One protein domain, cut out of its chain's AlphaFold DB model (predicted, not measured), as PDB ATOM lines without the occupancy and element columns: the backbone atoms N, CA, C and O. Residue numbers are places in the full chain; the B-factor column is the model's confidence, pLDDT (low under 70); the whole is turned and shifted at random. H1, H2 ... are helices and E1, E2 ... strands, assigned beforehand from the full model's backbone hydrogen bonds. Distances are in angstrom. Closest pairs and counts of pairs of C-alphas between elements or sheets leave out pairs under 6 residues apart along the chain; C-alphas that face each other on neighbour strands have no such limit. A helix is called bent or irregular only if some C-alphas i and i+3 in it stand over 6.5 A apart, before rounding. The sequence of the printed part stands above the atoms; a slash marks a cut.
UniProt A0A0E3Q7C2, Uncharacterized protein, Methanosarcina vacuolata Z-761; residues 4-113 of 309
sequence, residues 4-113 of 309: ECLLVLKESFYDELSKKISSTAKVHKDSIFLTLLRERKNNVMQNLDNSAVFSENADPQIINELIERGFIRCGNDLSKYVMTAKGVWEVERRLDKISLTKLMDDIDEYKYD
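AT A GLANCE: This is residues 4 to 113 of the 309 residues of an uncharacterized protein of Methanosarcina vacuolata Z-761 (UniProt A0A0E3Q7C2). A small hairpin of two strands, E1 and E2, is tucked among three helices, with the long H1 running past E2, H3 near E2 and H4 near E1. H5 crosses H1 at about a right angle, H2 packs on H5, and H6 makes one end of the long axis, away from the hairpin. The printed part has 110 residues, with six named helices and two named strands in the order H1, H2, H3, H4, E1, E2, H5, H6; the sheet is antiparallel and the class is mostly helix. The whole is compact, with a radius of gyration of the C-alphas of 13.9 A, yet elongated in outline, spanning 45 by 26 by 21 A.

IN THESE COORDINATES: The sheet holds E1, residues 72 to 74, and E2, residues 80 to 83, which is 10.4 A long and begins at C-alpha (150.332, 139.779, 160.013). H1, residues 4 to 24, is 29.4 A long and begins at C-alpha (164.276, 127.369, 166.648); it is neither bent nor irregular, but only just: C-alphas 12 and 15 are 6.4 A apart. H3, residues 41 to 50, is 14.2 A long, and H4 is residues 60 to 68. H5, residues 85 to 94, is 14.3 A long, and H2 is residues 32 to 38. H6, residues 100 to 112, is 16.5 A long and ends at C-alpha (140.031, 140.071, 195.144).

HOW THE PARTS SIT: E1 and E2 are antiparallel at 145 degrees, with N 73 and O 82 at 2.9 A. Residues 53 to 54 pair antiparallel with residues 80 to 81 of E2. The closest C-alphas of H1 and E2, Phe 13 and Met 83, are 6.2 A apart; those of H3 and E2, Leu 48 and Val 82, 5.9 A; those of H4 and E1, Leu 66 and Ile 72, 5.8 A. H1 is the hub. Its residues 17 to 21 alone touch H3, closest at C-alphas Ile 21 and Asn 47, 6.5 A, at a steep tilt of 61 degrees, opposite ways. Its residues 6 to 14 alone touch H5, closest at C-alphas Lys 10 and Val 91, 6.4 A, about perpendicular at 74 degrees. Its residues 4 to 9 alone touch H4, closest at C-alphas Cys 5 and Ile 62, 5.7 A, only just about perpendicular at 71 degrees. H2 touches H5, closest at C-alphas Phe 33 and Val 88, 6.1 A. H2 and H6 only just touch, with 3 pairs of C-alphas within 8 A, the closest being Leu 34 and Leu 103, 7.4 A. Every O i to N i+4 pair is within hydrogen-bond range in H2, H3, H4, H5 and H6, and 14 of 17 in H1.

THE WHOLE: The C-alphas of Glu 56 and Asp 113, the two farthest apart, are 45.2 A apart. The printed part has no cut and no long link. Mean pLDDT of the printed part is 89.5, and no printed residue is under 70.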
ATOM      1  N   GLU A   4     164.505 126.382 167.701       87.19
ATOM      2  CA  GLU A   4     164.276 127.369 166.648       87.19
ATOM      3  C   GLU A   4     162.888 128.026 166.743       87.19
ATOM      4  O   GLU A   4     162.777 129.250 166.719       87.19
ATOM      5  N   CYS A   5     161.824 127.245 166.975       87.50
ATOM      6  CA  CYS A   5     160.485 127.796 167.214       87.50
ATOM      7  C   CYS A   5     160.440 128.681 168.464       87.50
ATOM      8  O   CYS A   5     159.768 129.713 168.471       87.50
ATOM      9  N   LEU A   6     161.136 128.280 169.532       88.25
ATOM     10  CA  LEU A   6     161.214 129.078 170.754       88.25
ATOM     11  C   LEU A   6     161.945 130.401 170.510       88.25
ATOM     12  O   LEU A   6     161.519 131.434 171.029       88.25
ATOM     13  N   LEU A   7     163.030 130.358 169.737       90.88
ATOM     14  CA  LEU A   7     163.831 131.523 169.392       90.88
ATOM     15  C   LEU A   7     162.997 132.539 168.608       90.88
ATOM     16  O   LEU A   7     162.887 133.680 169.041       90.88
ATOM     17  N   VAL A   8     162.311 132.104 167.546       91.62
ATOM     18  CA  VAL A   8     161.422 132.969 166.749       91.62
ATOM     19  C   VAL A   8     160.281 133.531 167.599       91.62
ATOM     20  O   VAL A   8     159.989 134.727 167.549       91.62
ATOM     21  N   LEU A   9     159.648 132.702 168.436       92.94
ATOM     22  CA  LEU A   9     158.582 133.158 169.330       92.94
ATOM     23  C   LEU A   9     159.064 134.254 170.292       92.94
ATOM     24  O   LEU A   9     158.323 135.194 170.586       92.94
ATOM     25  N   LYS A  10     160.295 134.143 170.790       93.75
ATOM     26  CA  LYS A  10     160.878 135.133 171.691       93.75
ATOM     27  C   LYS A  10     161.317 136.392 170.933       93.75
ATOM     28  O   LYS A  10     160.812 137.473 171.216       93.75
ATOM     29  N   GLU A  11     162.228 136.253 169.979       91.88
ATOM     30  CA  GLU A  11     162.923 137.384 169.354       91.88
ATOM     31  C   GLU A  11     162.034 138.158 168.380       91.88
ATOM     32  O   GLU A  11     162.103 139.383 168.317       91.88
ATOM     33  N   SER A  12     161.166 137.470 167.632       91.00
ATOM     34  CA  SER A  12     160.318 138.128 166.634       91.00
ATOM     35  C   SER A  12     159.008 138.638 167.227       91.00
ATOM     36  O   SER A  12     158.550 139.713 166.852       91.00
ATOM     37  N   PHE A  13     158.395 137.889 168.150       93.25
ATOM     38  CA  PHE A  13     157.070 138.228 168.685       93.25
ATOM     39  C   PHE A  13     157.127 138.852 170.080       93.25
ATOM     40  O   PHE A  13     156.587 139.941 170.286       93.25
ATOM     41  N   TYR A  14     157.747 138.178 171.053       95.12
ATOM     42  CA  TYR A  14     157.738 138.654 172.439       95.12
ATOM     43  C   TYR A  14     158.532 139.951 172.618       95.12
ATOM     44  O   TYR A  14     158.037 140.867 173.271       95.12
ATOM     45  N   ASP A  15     159.729 140.055 172.040       93.69
ATOM     46  CA  ASP A  15     160.578 141.237 172.212       93.69
ATOM     47  C   ASP A  15     159.956 142.484 171.563       93.69
ATOM     48  O   ASP A  15     159.966 143.558 172.172       93.69
ATOM     49  N   GLU A  16     159.322 142.344 170.393       92.12
ATOM     50  CA  GLU A  16     158.603 143.449 169.750       92.12
ATOM     51  C   GLU A  16     157.382 143.875 170.582       92.12
ATOM     52  O   GLU A  16     157.211 145.063 170.871       92.12
ATOM     53  N   LEU A  17     156.579 142.921 171.066       93.19
ATOM     54  CA  LEU A  17     155.452 143.206 171.963       93.19
ATOM     55  C   LEU A  17     155.914 143.887 173.261       93.19
ATOM     56  O   LEU A  17     155.348 144.902 173.673       93.19
ATOM     57  N   SER A  18     156.969 143.363 173.885       92.75
ATOM     58  CA  SER A  18     157.556 143.893 175.117       92.75
ATOM     59  C   SER A  18     158.067 145.319 174.923       92.75
ATOM     60  O   SER A  18     157.800 146.194 175.751       92.75
ATOM     61  N   LYS A  19     158.754 145.590 173.808       91.38
ATOM     62  CA  LYS A  19     159.247 146.922 173.445       91.38
ATOM     63  C   LYS A  19     158.104 147.917 173.260       91.38
ATOM     64  O   LYS A  19     158.181 149.028 173.783       91.38
ATOM     65  N   LYS A  20     157.032 147.527 172.558       89.25
ATOM     66  CA  LYS A  20     155.863 148.396 172.345       89.25
ATOM     67  C   LYS A  20     155.168 148.723 173.656       89.25
ATOM     68  O   LYS A  20     154.980 149.902 173.942       89.25
ATOM     69  N   ILE A  21     154.882 147.720 174.482       89.19
ATOM     70  CA  ILE A  21     154.236 147.927 175.785       89.19
ATOM     71  C   ILE A  21     155.108 148.787 176.695       89.19
ATOM     72  O   ILE A  21     154.609 149.738 177.279       89.19
ATOM     73  N   SER A  22     156.418 148.533 176.755       87.81
ATOM     74  CA  SER A  22     157.338 149.332 177.578       87.81
ATOM     75  C   SER A  22     157.432 150.796 177.130       87.81
ATOM     76  O   SER A  22     157.792 151.661 177.924       87.81
ATOM     77  N   SER A  23     157.124 151.087 175.859       84.19
ATOM     78  CA  SER A  23     157.097 152.454 175.323       84.19
ATOM     79  C   SER A  23     155.785 153.199 175.590       84.19
ATOM     80  O   SER A  23     155.777 154.429 175.590       84.19
ATOM     81  N   THR A  24     154.682 152.478 175.814       79.56
ATOM     82  CA  THR A  24     153.336 153.056 175.978       79.56
ATOM     83  C   THR A  24     152.814 152.975 177.411       79.56
ATOM     84  O   THR A  24     151.962 153.778 177.794       79.56
ATOM     85  N   ALA A  25     153.325 152.047 178.216       77.44
ATOM     86  CA  ALA A  25     152.876 151.781 179.572       77.44
ATOM     87  C   ALA A  25     154.030 151.331 180.480       77.44
ATOM     88  O   ALA A  25     155.051 150.800 180.046       77.44
ATOM     89  N   LYS A  26     153.846 151.515 181.792       84.62
ATOM     90  CA  LYS A  26     154.746 150.937 182.792       84.62
ATOM     91  C   LYS A  26     154.474 149.436 182.895       84.62
ATOM     92  O   LYS A  26     153.351 149.043 183.206       84.62
ATOM     93  N   VAL A  27     155.505 148.620 182.691       86.25
ATOM     94  CA  VAL A  27     155.418 147.162 182.855       86.25
ATOM     95  C   VAL A  27     155.158 146.818 184.324       86.25
ATOM     96  O   VAL A  27     155.838 147.307 185.229       86.25
ATOM     97  N   HIS A  28     154.147 145.985 184.565       86.56
ATOM     98  CA  HIS A  28     153.741 145.541 185.896       86.56
ATOM     99  C   HIS A  28     154.525 144.298 186.321       86.56
ATOM    100  O   HIS A  28     154.491 143.281 185.630       86.56
ATOM    101  N   LYS A  29     155.224 144.384 187.464       86.12
ATOM    102  CA  LYS A  29     156.036 143.294 188.051       86.12
ATOM    103  C   LYS A  29     156.961 142.606 187.029       86.12
ATOM    104  O   LYS A  29     157.092 141.385 187.034       86.12
ATOM    105  N   ASP A  30     157.542 143.394 186.121       88.25
ATOM    106  CA  ASP A  30     158.428 142.937 185.041       88.25
ATOM    107  C   ASP A  30     157.824 141.853 184.115       88.25
ATOM    108  O   ASP A  30     158.554 141.131 183.431       88.25
ATOM    109  N   SER A  31     156.487 141.754 184.062       93.25
ATOM    110  CA  SER A  31     155.738 140.796 183.244       93.25
ATOM    111  C   SER A  31     154.783 141.504 182.284       93.25
ATOM    112  O   SER A  31     153.849 142.215 182.672       93.25
ATOM    113  N   ILE A  32     154.975 141.248 180.994       94.69
ATOM    114  CA  ILE A  32     154.069 141.652 179.922       94.69
ATOM    115  C   ILE A  32     152.727 140.941 180.064       94.69
ATOM    116  O   ILE A  32     151.684 141.563 179.864       94.69
ATOM    117  N   PHE A  33     152.735 139.667 180.464       94.81
ATOM    118  CA  PHE A  33     151.509 138.907 180.679       94.81
ATOM    119  C   PHE A  33     150.614 139.571 181.732       94.81
ATOM    120  O   PHE A  33     149.448 139.859 181.458       94.81
ATOM    121  N   LEU A  34     151.166 139.875 182.913       93.19
ATOM    122  CA  LEU A  34     150.414 140.535 183.983       93.19
ATOM    123  C   LEU A  34     150.002 141.963 183.601       93.19
ATOM    124  O   LEU A  34     148.898 142.396 183.935       93.19
ATOM    125  N   THR A  35     150.844 142.680 182.851       92.81
ATOM    126  CA  THR A  35     150.510 144.015 182.332       92.81
ATOM    127  C   THR A  35     149.258 143.959 181.452       92.81
ATOM    128  O   THR A  35     148.285 144.665 181.715       92.81
ATOM    129  N   LEU A  36     149.234 143.064 180.459       91.44
ATOM    130  CA  LEU A  36     148.108 142.918 179.532       91.44
ATOM    131  C   LEU A  36     146.824 142.429 180.216       91.44
ATOM    132  O   LEU A  36     145.736 142.827 179.805       91.44
ATOM    133  N   LEU A  37     146.923 141.612 181.270       89.69
ATOM    134  CA  LEU A  37     145.758 141.187 182.059       89.69
ATOM    135  C   LEU A  37     145.053 142.348 182.777       89.69
ATOM    136  O   LEU A  37     143.842 142.285 183.004       89.69
ATOM    137  N   ARG A  38     145.800 143.392 183.148       88.38
ATOM    138  CA  ARG A  38     145.276 144.574 183.852       88.38
ATOM    139  C   ARG A  38     144.833 145.688 182.896       88.38
ATOM    140  O   ARG A  38     144.111 146.599 183.312       88.38
ATOM    141  N   GLU A  39     145.234 145.628 181.628       88.81
ATOM    142  CA  GLU A  39     144.879 146.620 180.616       88.81
ATOM    143  C   GLU A  39     143.429 146.503 180.113       88.81
ATOM    144  O   GLU A  39     142.773 145.461 180.153       88.81
ATOM    145  N   ARG A  40     142.911 147.613 179.575       87.81
ATOM    146  CA  ARG A  40     141.612 147.629 178.890       87.81
ATOM    147  C   ARG A  40     141.733 146.964 177.519       87.81
ATOM    148  O   ARG A  40     142.710 147.179 176.811       87.81
ATOM    149  N   LYS A  41     140.670 146.278 177.087       87.88
ATOM    150  CA  LYS A  41     140.607 145.544 175.808       87.88
ATOM    151  C   LYS A  41     141.107 146.343 174.592       87.88
ATOM    152  O   LYS A  41     141.817 145.784 173.766       87.88
ATOM    153  N   ASN A  42     140.760 147.628 174.483       87.88
ATOM    154  CA  ASN A  42     141.178 148.460 173.347       87.88
ATOM    155  C   ASN A  42     142.687 148.739 173.344       87.88
ATOM    156  O   ASN A  42     143.294 148.718 172.279       87.88
ATOM    157  N   ASN A  43     143.291 148.942 174.518       87.94
ATOM    158  CA  ASN A  43     144.736 149.141 174.640       87.94
ATOM    159  C   ASN A  43     145.476 147.847 174.304       87.94
ATOM    160  O   ASN A  43     146.404 147.870 173.504       87.94
ATOM    161  N   VAL A  44     144.991 146.710 174.821       88.81
ATOM    162  CA  VAL A  44     145.526 145.386 174.476       88.81
ATOM    163  C   VAL A  44     145.481 145.171 172.965       88.81
ATOM    164  O   VAL A  44     146.479 144.778 172.374       88.81
ATOM    165  N   MET A  45     144.348 145.463 172.322       86.88
ATOM    166  CA  MET A  45     144.199 145.334 170.870       86.88
ATOM    167  C   MET A  45     145.207 146.206 170.114       86.88
ATOM    168  O   MET A  45     145.908 145.703 169.244       86.88
ATOM    169  N   GLN A  46     145.335 147.480 170.490       88.69
ATOM    170  CA  GLN A  46     146.279 148.403 169.864       88.69
ATOM    171  C   GLN A  46     147.739 147.967 170.059       88.69
ATOM    172  O   GLN A  46     148.530 148.028 169.120       88.69
ATOM    173  N   ASN A  47     148.102 147.509 171.260       88.81
ATOM    174  CA  ASN A  47     149.440 147.005 171.562       88.81
ATOM    175  C   ASN A  47     149.763 145.758 170.727       88.81
ATOM    176  O   ASN A  47     150.846 145.685 170.152       88.81
ATOM    177  N   LEU A  48     148.812 144.826 170.594       90.75
ATOM    178  CA  LEU A  48     148.967 143.640 169.748       90.75
ATOM    179  C   LEU A  48     149.132 144.020 168.271       90.75
ATOM    180  O   LEU A  48     150.088 143.567 167.646       90.75
ATOM    181  N   ASP A  49     148.273 144.890 167.736       88.31
ATOM    182  CA  ASP A  49     148.335 145.328 166.333       88.31
ATOM    183  C   ASP A  49     149.651 146.054 166.007       88.31
ATOM    184  O   ASP A  49     150.258 145.818 164.963       88.31
ATOM    185  N   ASN A  50     150.137 146.897 166.921       88.12
ATOM    186  CA  ASN A  50     151.396 147.629 166.759       88.12
ATOM    187  C   ASN A  50     152.648 146.748 166.883       88.12
ATOM    188  O   ASN A  50     153.734 147.183 166.495       88.12
ATOM    189  N   SER A  51     152.501 145.553 167.456       89.75
ATOM    190  CA  SER A  51     153.559 144.544 167.599       89.75
ATOM    191  C   SER A  51     153.459 143.417 166.569       89.75
ATOM    192  O   SER A  51     154.173 142.422 166.668       89.75
ATOM    193  N   ALA A  52     152.531 143.527 165.618       90.31
ATOM    194  CA  ALA A  52     152.245 142.456 164.684       90.31
ATOM    195  C   ALA A  52     153.417 142.226 163.714       90.31
ATOM    196  O   ALA A  52     153.974 143.169 163.150       90.31
ATOM    197  N   VAL A  53     153.758 140.956 163.494       87.81
ATOM    198  CA  VAL A  53     154.884 140.524 162.655       87.81
ATOM    199  C   VAL A  53     154.358 140.070 161.297       87.81
ATOM    200  O   VAL A  53     153.402 139.297 161.237       87.81
ATOM    201  N   PHE A  54     154.968 140.542 160.209       83.88
ATOM    202  CA  PHE A  54     154.599 140.129 158.854       83.88
ATOM    203  C   PHE A  54     154.978 138.670 158.573       83.88
ATOM    204  O   PHE A  54     156.046 138.208 158.974       83.88
ATOM    205  N   SER A  55     154.115 137.969 157.837       73.38
ATOM    206  CA  SER A  55     154.286 136.564 157.446       73.38
ATOM    207  C   SER A  55     155.546 136.294 156.619       73.38
ATOM    208  O   SER A  55     156.078 135.192 156.668       73.38
ATOM    209  N   GLU A  56     156.040 137.296 155.891       73.81
ATOM    210  CA  GLU A  56     157.236 137.211 155.042       73.81
ATOM    211  C   GLU A  56     158.560 137.163 155.822       73.81
ATOM    212  O   GLU A  56     159.590 136.793 155.265       73.81
ATOM    213  N   ASN A  57     158.539 137.499 157.116       73.12
ATOM    214  CA  ASN A  57     159.743 137.607 157.945       73.12
ATOM    215  C   ASN A  57     160.113 136.307 158.680       73.12
ATOM    216  O   ASN A  57     161.044 136.317 159.485       73.12
ATOM    217  N   ALA A  58     159.391 135.205 158.461       72.12
ATOM    218  CA  ALA A  58     159.603 133.954 159.185       72.12
ATOM    219  C   ALA A  58     159.375 132.719 158.304       72.12
ATOM    220  O   ALA A  58     158.595 132.752 157.352       72.12
ATOM    221  N   ASP A  59     160.035 131.610 158.651       85.12
ATOM    222  CA  ASP A  59     159.837 130.322 157.987       85.12
ATOM    223  C   ASP A  59     158.363 129.869 158.123       85.12
ATOM    224  O   ASP A  59     157.854 129.766 159.249       85.12
ATOM    225  N   PRO A  60     157.663 129.567 157.010       86.50
ATOM    226  CA  PRO A  60     156.284 129.087 157.036       86.50
ATOM    227  C   PRO A  60     156.056 127.857 157.925       86.50
ATOM    228  O   PRO A  60     154.989 127.734 158.528       86.50
ATOM    229  N   GLN A  61     157.031 126.947 158.033       89.75
ATOM    230  CA  GLN A  61     156.929 125.766 158.895       89.75
ATOM    231  C   GLN A  61     156.910 126.159 160.375       89.75
ATOM    232  O   GLN A  61     156.069 125.666 161.129       89.75
ATOM    233  N   ILE A  62     157.774 127.099 160.775       90.00
ATOM    234  CA  ILE A  62     157.825 127.625 162.146       90.00
ATOM    235  C   ILE A  62     156.527 128.362 162.477       90.00
ATOM    236  O   ILE A  62     155.937 128.134 163.533       90.00
ATOM    237  N   ILE A  63     156.044 129.216 161.571       90.06
ATOM    238  CA  ILE A  63     154.783 129.944 161.761       90.06
ATOM    239  C   ILE A  63     153.609 128.979 161.935       90.06
ATOM    240  O   ILE A  63     152.820 129.149 162.868       90.06
ATOM    241  N   ASN A  64     153.521 127.939 161.105       90.69
ATOM    242  CA  ASN A  64     152.482 126.921 161.239       90.69
ATOM    243  C   ASN A  64     152.565 126.201 162.591       90.69
ATOM    244  O   ASN A  64     151.547 126.099 163.273       90.69
ATOM    245  N   GLU A  65     153.758 125.796 163.044       92.62
ATOM    246  CA  GLU A  65     153.917 125.178 164.369       92.62
ATOM    247  C   GLU A  65     153.480 126.131 165.502       92.62
ATOM    248  O   GLU A  65     152.798 125.718 166.446       92.62
ATOM    249  N   LEU A  66     153.831 127.420 165.425       92.88
ATOM    250  CA  LEU A  66     153.440 128.417 166.428       92.88
ATOM    251  C   LEU A  66     151.921 128.659 166.457       92.88
ATOM    252  O   LEU A  66     151.359 128.850 167.544       92.88
ATOM    253  N   ILE A  67     151.252 128.625 165.301       93.38
ATOM    254  CA  ILE A  67     149.787 128.726 165.182       93.38
ATOM    255  C   ILE A  67     149.109 127.468 165.731       93.38
ATOM    256  O   ILE A  67     148.198 127.584 166.549       93.38
ATOM    257  N   GLU A  68     149.567 126.272 165.350       94.12
ATOM    258  CA  GLU A  68     149.009 124.991 165.817       94.12
ATOM    259  C   GLU A  68     149.112 124.845 167.338       94.12
ATOM    260  O   GLU A  68     148.190 124.377 168.009       94.12
ATOM    261  N   ARG A  69     150.220 125.315 167.921       94.25
ATOM    262  CA  ARG A  69     150.394 125.372 169.378       94.25
ATOM    263  C   ARG A  69     149.570 126.480 170.035       94.25
ATOM    264  O   ARG A  69     149.420 126.470 171.263       94.25
ATOM    265  N   GLY A  70     149.024 127.410 169.258       95.62
ATOM    266  CA  GLY A  70     148.221 128.541 169.714       95.62
ATOM    267  C   GLY A  70     149.039 129.644 170.382       95.62
ATOM    268  O   GLY A  70     148.500 130.360 171.226       95.62
ATOM    269  N   PHE A  71     150.334 129.763 170.077       96.19
ATOM    270  CA  PHE A  71     151.211 130.804 170.626       96.19
ATOM    271  C   PHE A  71     151.104 132.131 169.874       96.19
ATOM    272  O   PHE A  71     151.272 133.193 170.477       96.19
ATOM    273  N   ILE A  72     150.758 132.073 168.591       94.81
ATOM    274  CA  ILE A  72     150.434 133.232 167.756       94.81
ATOM    275  C   ILE A  72     149.089 133.006 167.054       94.81
ATOM    276  O   ILE A  72     148.558 131.894 167.047       94.81
ATOM    277  N   ARG A  73     148.517 134.066 166.486       92.88
ATOM    278  CA  ARG A  73     147.299 134.026 165.662       92.88
ATOM    279  C   ARG A  73     147.344 135.110 164.589       92.88
ATOM    280  O   ARG A  73     148.107 136.062 164.730       92.88
ATOM    281  N   CYS A  74     146.499 135.005 163.566       89.88
ATOM    282  CA  CYS A  74     146.327 136.087 162.594       89.88
ATOM    283  C   CYS A  74     145.885 137.377 163.303       89.88
ATOM    284  O   CYS A  74     145.012 137.349 164.179       89.88
ATOM    285  N   GLY A  75     146.528 138.486 162.948       83.88
ATOM    286  CA  GLY A  75     146.152 139.824 163.383       83.88
ATOM    287  C   GLY A  75     144.966 140.370 162.586       83.88
ATOM    288  O   GLY A  75     144.312 139.650 161.833       83.88
ATOM    289  N   ASN A  76     144.700 141.667 162.744       79.06
ATOM    290  CA  ASN A  76     143.662 142.360 161.973       79.06
ATOM    291  C   ASN A  76     144.001 142.472 160.471       79.06
ATOM    292  O   ASN A  76     143.104 142.587 159.640       79.06
ATOM    293  N   ASP A  77     145.287 142.424 160.126       80.56
ATOM    294  CA  ASP A  77     145.794 142.354 158.756       80.56
ATOM    295  C   ASP A  77     146.102 140.889 158.412       80.56
ATOM    296  O   ASP A  77     146.816 140.217 159.158       80.56
ATOM    297  N   LEU A  78     145.576 140.395 157.284       75.62
ATOM    298  CA  LEU A  78     145.732 139.001 156.838       75.62
ATOM    299  C   LEU A  78     147.199 138.600 156.613       75.62
ATOM    300  O   LEU A  78     147.510 137.412 156.610       75.62
ATOM    301  N   SER A  79     148.088 139.580 156.434       81.88
ATOM    302  CA  SER A  79     149.528 139.375 156.262       81.88
ATOM    303  C   SER A  79     150.324 139.402 157.572       81.88
ATOM    304  O   SER A  79     151.547 139.265 157.545       81.88
ATOM    305  N   LYS A  80     149.663 139.589 158.724       89.62
ATOM    306  CA  LYS A  80     150.332 139.779 160.013       89.62
ATOM    307  C   LYS A  80     149.870 138.797 161.072       89.62
ATOM    308  O   LYS A  80     148.698 138.433 161.161       89.62
ATOM    309  N   TYR A  81     150.795 138.453 161.956       92.56
ATOM    310  CA  TYR A  81     150.556 137.609 163.113       92.56
ATOM    311  C   TYR A  81     150.804 138.378 164.405       92.56
ATOM    312  O   TYR A  81     151.710 139.203 164.497       92.56
ATOM    313  N   VAL A  82     150.004 138.078 165.422       94.12
ATOM    314  CA  VAL A  82     150.132 138.643 166.768       94.12
ATOM    315  C   VAL A  82     150.282 137.530 167.791       94.12
ATOM    316  O   VAL A  82     149.743 136.430 167.630       94.12
ATOM    317  N   MET A  83     150.986 137.829 168.877       94.75
ATOM    318  CA  MET A  83     151.154 136.891 169.978       94.75
ATOM    319  C   MET A  83     149.829 136.663 170.719       94.75
ATOM    320  O   MET A  83     149.008 137.571 170.870       94.75
ATOM    321  N   THR A  84     149.608 135.444 171.204       95.25
ATOM    322  CA  THR A  84     148.500 135.137 172.117       95.25
ATOM    323  C   THR A  84     148.968 135.216 173.567       95.25
ATOM    324  O   THR A  84     150.160 135.131 173.858       95.25
ATOM    325  N   ALA A  85     148.026 135.275 174.512       94.12
ATOM    326  CA  ALA A  85     148.342 135.153 175.937       94.12
ATOM    327  C   ALA A  85     149.126 133.860 176.247       94.12
ATOM    328  O   ALA A  85     150.043 133.873 177.061       94.12
ATOM    329  N   LYS A  86     148.816 132.756 175.551       95.81
ATOM    330  CA  LYS A  86     149.531 131.481 175.692       95.81
ATOM    331  C   LYS A  86     150.987 131.590 175.226       95.81
ATOM    332  O   LYS A  86     151.863 131.025 175.871       95.81
ATOM    333  N   GLY A  87     151.240 132.317 174.135       96.19
ATOM    334  CA  GLY A  87     152.593 132.595 173.649       96.19
ATOM    335  C   GLY A  87     153.398 133.439 174.635       96.19
ATOM    336  O   GLY A  87     154.511 133.059 174.990       96.19
ATOM    337  N   VAL A  88     152.813 134.534 175.136       96.25
ATOM    338  CA  VAL A  88     153.453 135.394 176.148       96.25
ATOM    339  C   VAL A  88     153.775 134.587 177.409       96.25
ATOM    340  O   VAL A  88     154.903 134.628 177.891       96.25
ATOM    341  N   TRP A  89     152.813 133.803 177.909       95.62
ATOM    342  CA  TRP A  89     153.002 132.940 179.078       95.62
ATOM    343  C   TRP A  89     154.156 131.955 178.893       95.62
ATOM    344  O   TRP A  89     154.981 131.810 179.788       95.62
ATOM    345  N   GLU A  90     154.234 131.270 177.748       95.88
ATOM    346  CA  GLU A  90     155.273 130.262 177.520       95.88
ATOM    347  C   GLU A  90     156.680 130.873 177.492       95.88
ATOM    348  O   GLU A  90     157.602 130.283 178.059       95.88
ATOM    349  N   VAL A  91     156.845 132.063 176.901       96.31
ATOM    350  CA  VAL A  91     158.125 132.786 176.925       96.31
ATOM    351  C   VAL A  91     158.452 133.261 178.341       96.31
ATOM    352  O   VAL A  91     159.528 132.962 178.855       96.31
ATOM    353  N   GLU A  92     157.527 133.944 179.018       96.25
ATOM    354  CA  GLU A  92     157.784 134.504 180.352       96.25
ATOM    355  C   GLU A  92     158.000 133.441 181.428       96.25
ATOM    356  O   GLU A  92     158.802 133.656 182.337       96.25
ATOM    357  N   ARG A  93     157.331 132.288 181.319       95.44
ATOM    358  CA  ARG A  93     157.527 131.150 182.222       95.44
ATOM    359  C   ARG A  93     158.929 130.565 182.081       95.44
ATOM    360  O   ARG A  93     159.513 130.166 183.076       95.44
ATOM    361  N   ARG A  94     159.471 130.502 180.860       93.62
ATOM    362  CA  ARG A  94     160.842 130.020 180.606       93.62
ATOM    363  C   ARG A  94     161.918 131.021 181.019       93.62
ATOM    364  O   ARG A  94     163.045 130.616 181.264       93.62
ATOM    365  N   LEU A  95     161.574 132.306 181.072       93.62
ATOM    366  CA  LEU A  95     162.440 133.380 181.559       93.62
ATOM    367  C   LEU A  95     162.306 133.614 183.079       93.62
ATOM    368  O   LEU A  95     162.791 134.630 183.567       93.62
ATOM    369  N   ASP A  96     161.590 132.745 183.806       92.69
ATOM    370  CA  ASP A  96     161.270 132.869 185.241       92.69
ATOM    371  C   ASP A  96     160.594 134.200 185.652       92.69
ATOM    372  O   ASP A  96     160.487 134.556 186.837       92.69
ATOM    373  N   LYS A  97     160.048 134.933 184.675       92.88
ATOM    374  CA  LYS A  97     159.327 136.190 184.904       92.88
ATOM    375  C   LYS A  97     157.978 135.929 185.559       92.88
ATOM    376  O   LYS A  97     157.609 136.638 186.497       92.88
ATOM    377  N   ILE A  98     157.293 134.861 185.149       94.00
ATOM    378  CA  ILE A  98     155.980 134.471 185.672       94.00
ATOM    379  C   ILE A  98     155.952 133.008 186.130       94.00
ATOM    380  O   ILE A  98     156.608 132.138 185.565       94.00
ATOM    381  N   SER A  99     155.161 132.739 187.163       94.25
ATOM    382  CA  SER A  99     154.850 131.401 187.670       94.25
ATOM    383  C   SER A  99     153.368 131.336 188.037       94.25
ATOM    384  O   SER A  99     152.699 132.370 188.105       94.25
ATOM    385  N   LEU A 100     152.843 130.134 188.292       93.44
ATOM    386  CA  LEU A 100     151.457 129.987 188.742       93.44
ATOM    387  C   LEU A 100     151.210 130.756 190.047       93.44
ATOM    388  O   LEU A 100     150.215 131.462 190.143       93.44
ATOM    389  N   THR A 101     152.142 130.685 190.999       94.00
ATOM    390  CA  THR A 101     152.078 131.440 192.259       94.00
ATOM    391  C   THR A 101     152.024 132.944 192.003       94.00
ATOM    392  O   THR A 101     151.070 133.584 192.417       94.00
ATOM    393  N   LYS A 102     152.959 133.491 191.205       92.12
ATOM    394  CA  LYS A 102     152.965 134.923 190.856       92.12
ATOM    395  C   LYS A 102     151.660 135.367 190.184       92.12
ATOM    396  O   LYS A 102     151.215 136.484 190.415       92.12
ATOM    397  N   LEU A 103     151.064 134.519 189.340       93.12
ATOM    398  CA  LEU A 103     149.781 134.807 188.697       93.12
ATOM    399  C   LEU A 103     148.628 134.825 189.706       93.12
ATOM    400  O   LEU A 103     147.811 135.737 189.649       93.12
ATOM    401  N   MET A 104     148.547 133.829 190.595       93.31
ATOM    402  CA  MET A 104     147.501 133.777 191.624       93.31
ATOM    403  C   MET A 104     147.606 134.981 192.562       93.31
ATOM    404  O   MET A 104     146.620 135.688 192.730       93.31
ATOM    405  N   ASP A 105     148.812 135.287 193.048       90.62
ATOM    406  CA  ASP A 105     149.064 136.452 193.903       90.62
ATOM    407  C   ASP A 105     148.660 137.760 193.200       90.62
ATOM    408  O   ASP A 105     148.095 138.666 193.813       90.62
ATOM    409  N   ASP A 106     148.925 137.878 191.892       90.25
ATOM    410  CA  ASP A 106     148.539 139.063 191.127       90.25
ATOM    411  C   ASP A 106     147.027 139.180 190.914       90.25
ATOM    412  O   ASP A 106     146.493 140.289 190.953       90.25
ATOM    413  N   ILE A 107     146.339 138.058 190.691       89.94
ATOM    414  CA  ILE A 107     144.878 138.013 190.584       89.94
ATOM    415  C   ILE A 107     144.245 138.395 191.918       89.94
ATOM    416  O   ILE A 107     143.302 139.190 191.921       89.94
ATOM    417  N   ASP A 108     144.766 137.878 193.029       88.06
ATOM    418  CA  ASP A 108     144.281 138.219 194.362       88.06
ATOM    419  C   ASP A 108     144.426 139.719 194.617       88.06
ATOM    420  O   ASP A 108     143.431 140.384 194.902       88.06
ATOM    421  N   GLU A 109     145.609 140.287 194.378       85.56
ATOM    422  CA  GLU A 109     145.859 141.729 194.504       85.56
ATOM    423  C   GLU A 109     144.973 142.570 193.565       85.56
ATOM    424  O   GLU A 109     144.451 143.615 193.944       85.56
ATOM    425  N   TYR A 110     144.788 142.147 192.313       82.56
ATOM    426  CA  TYR A 110     144.095 142.960 191.312       82.56
ATOM    427  C   TYR A 110     142.565 142.868 191.379       82.56
ATOM    428  O   TYR A 110     141.866 143.830 191.048       82.56
ATOM    429  N   LYS A 111     142.025 141.691 191.709       82.75
ATOM    430  CA  LYS A 111     140.589 141.389 191.601       82.75
ATOM    431  C   LYS A 111     139.918 141.128 192.938       82.75
ATOM    432  O   LYS A 111     138.744 141.476 193.073       82.75
ATOM    433  N   TYR A 112     140.621 140.517 193.884       81.62
ATOM    434  CA  TYR A 112     140.031 140.071 195.144       81.62
ATOM    435  C   TYR A 112     140.395 140.974 196.327       81.62
ATOM    436  O   TYR A 112     139.644 141.012 197.304       81.62
ATOM    437  N   ASP A 113     141.440 141.797 196.211       75.12
ATOM    438  CA  ASP A 113     141.803 142.813 197.197       75.12
ATOM    439  C   ASP A 113     140.889 144.055 197.110       75.12
ATOM    440  O   ASP A 113     141.292 145.187 196.859       75.12
TER     441      ASP A 113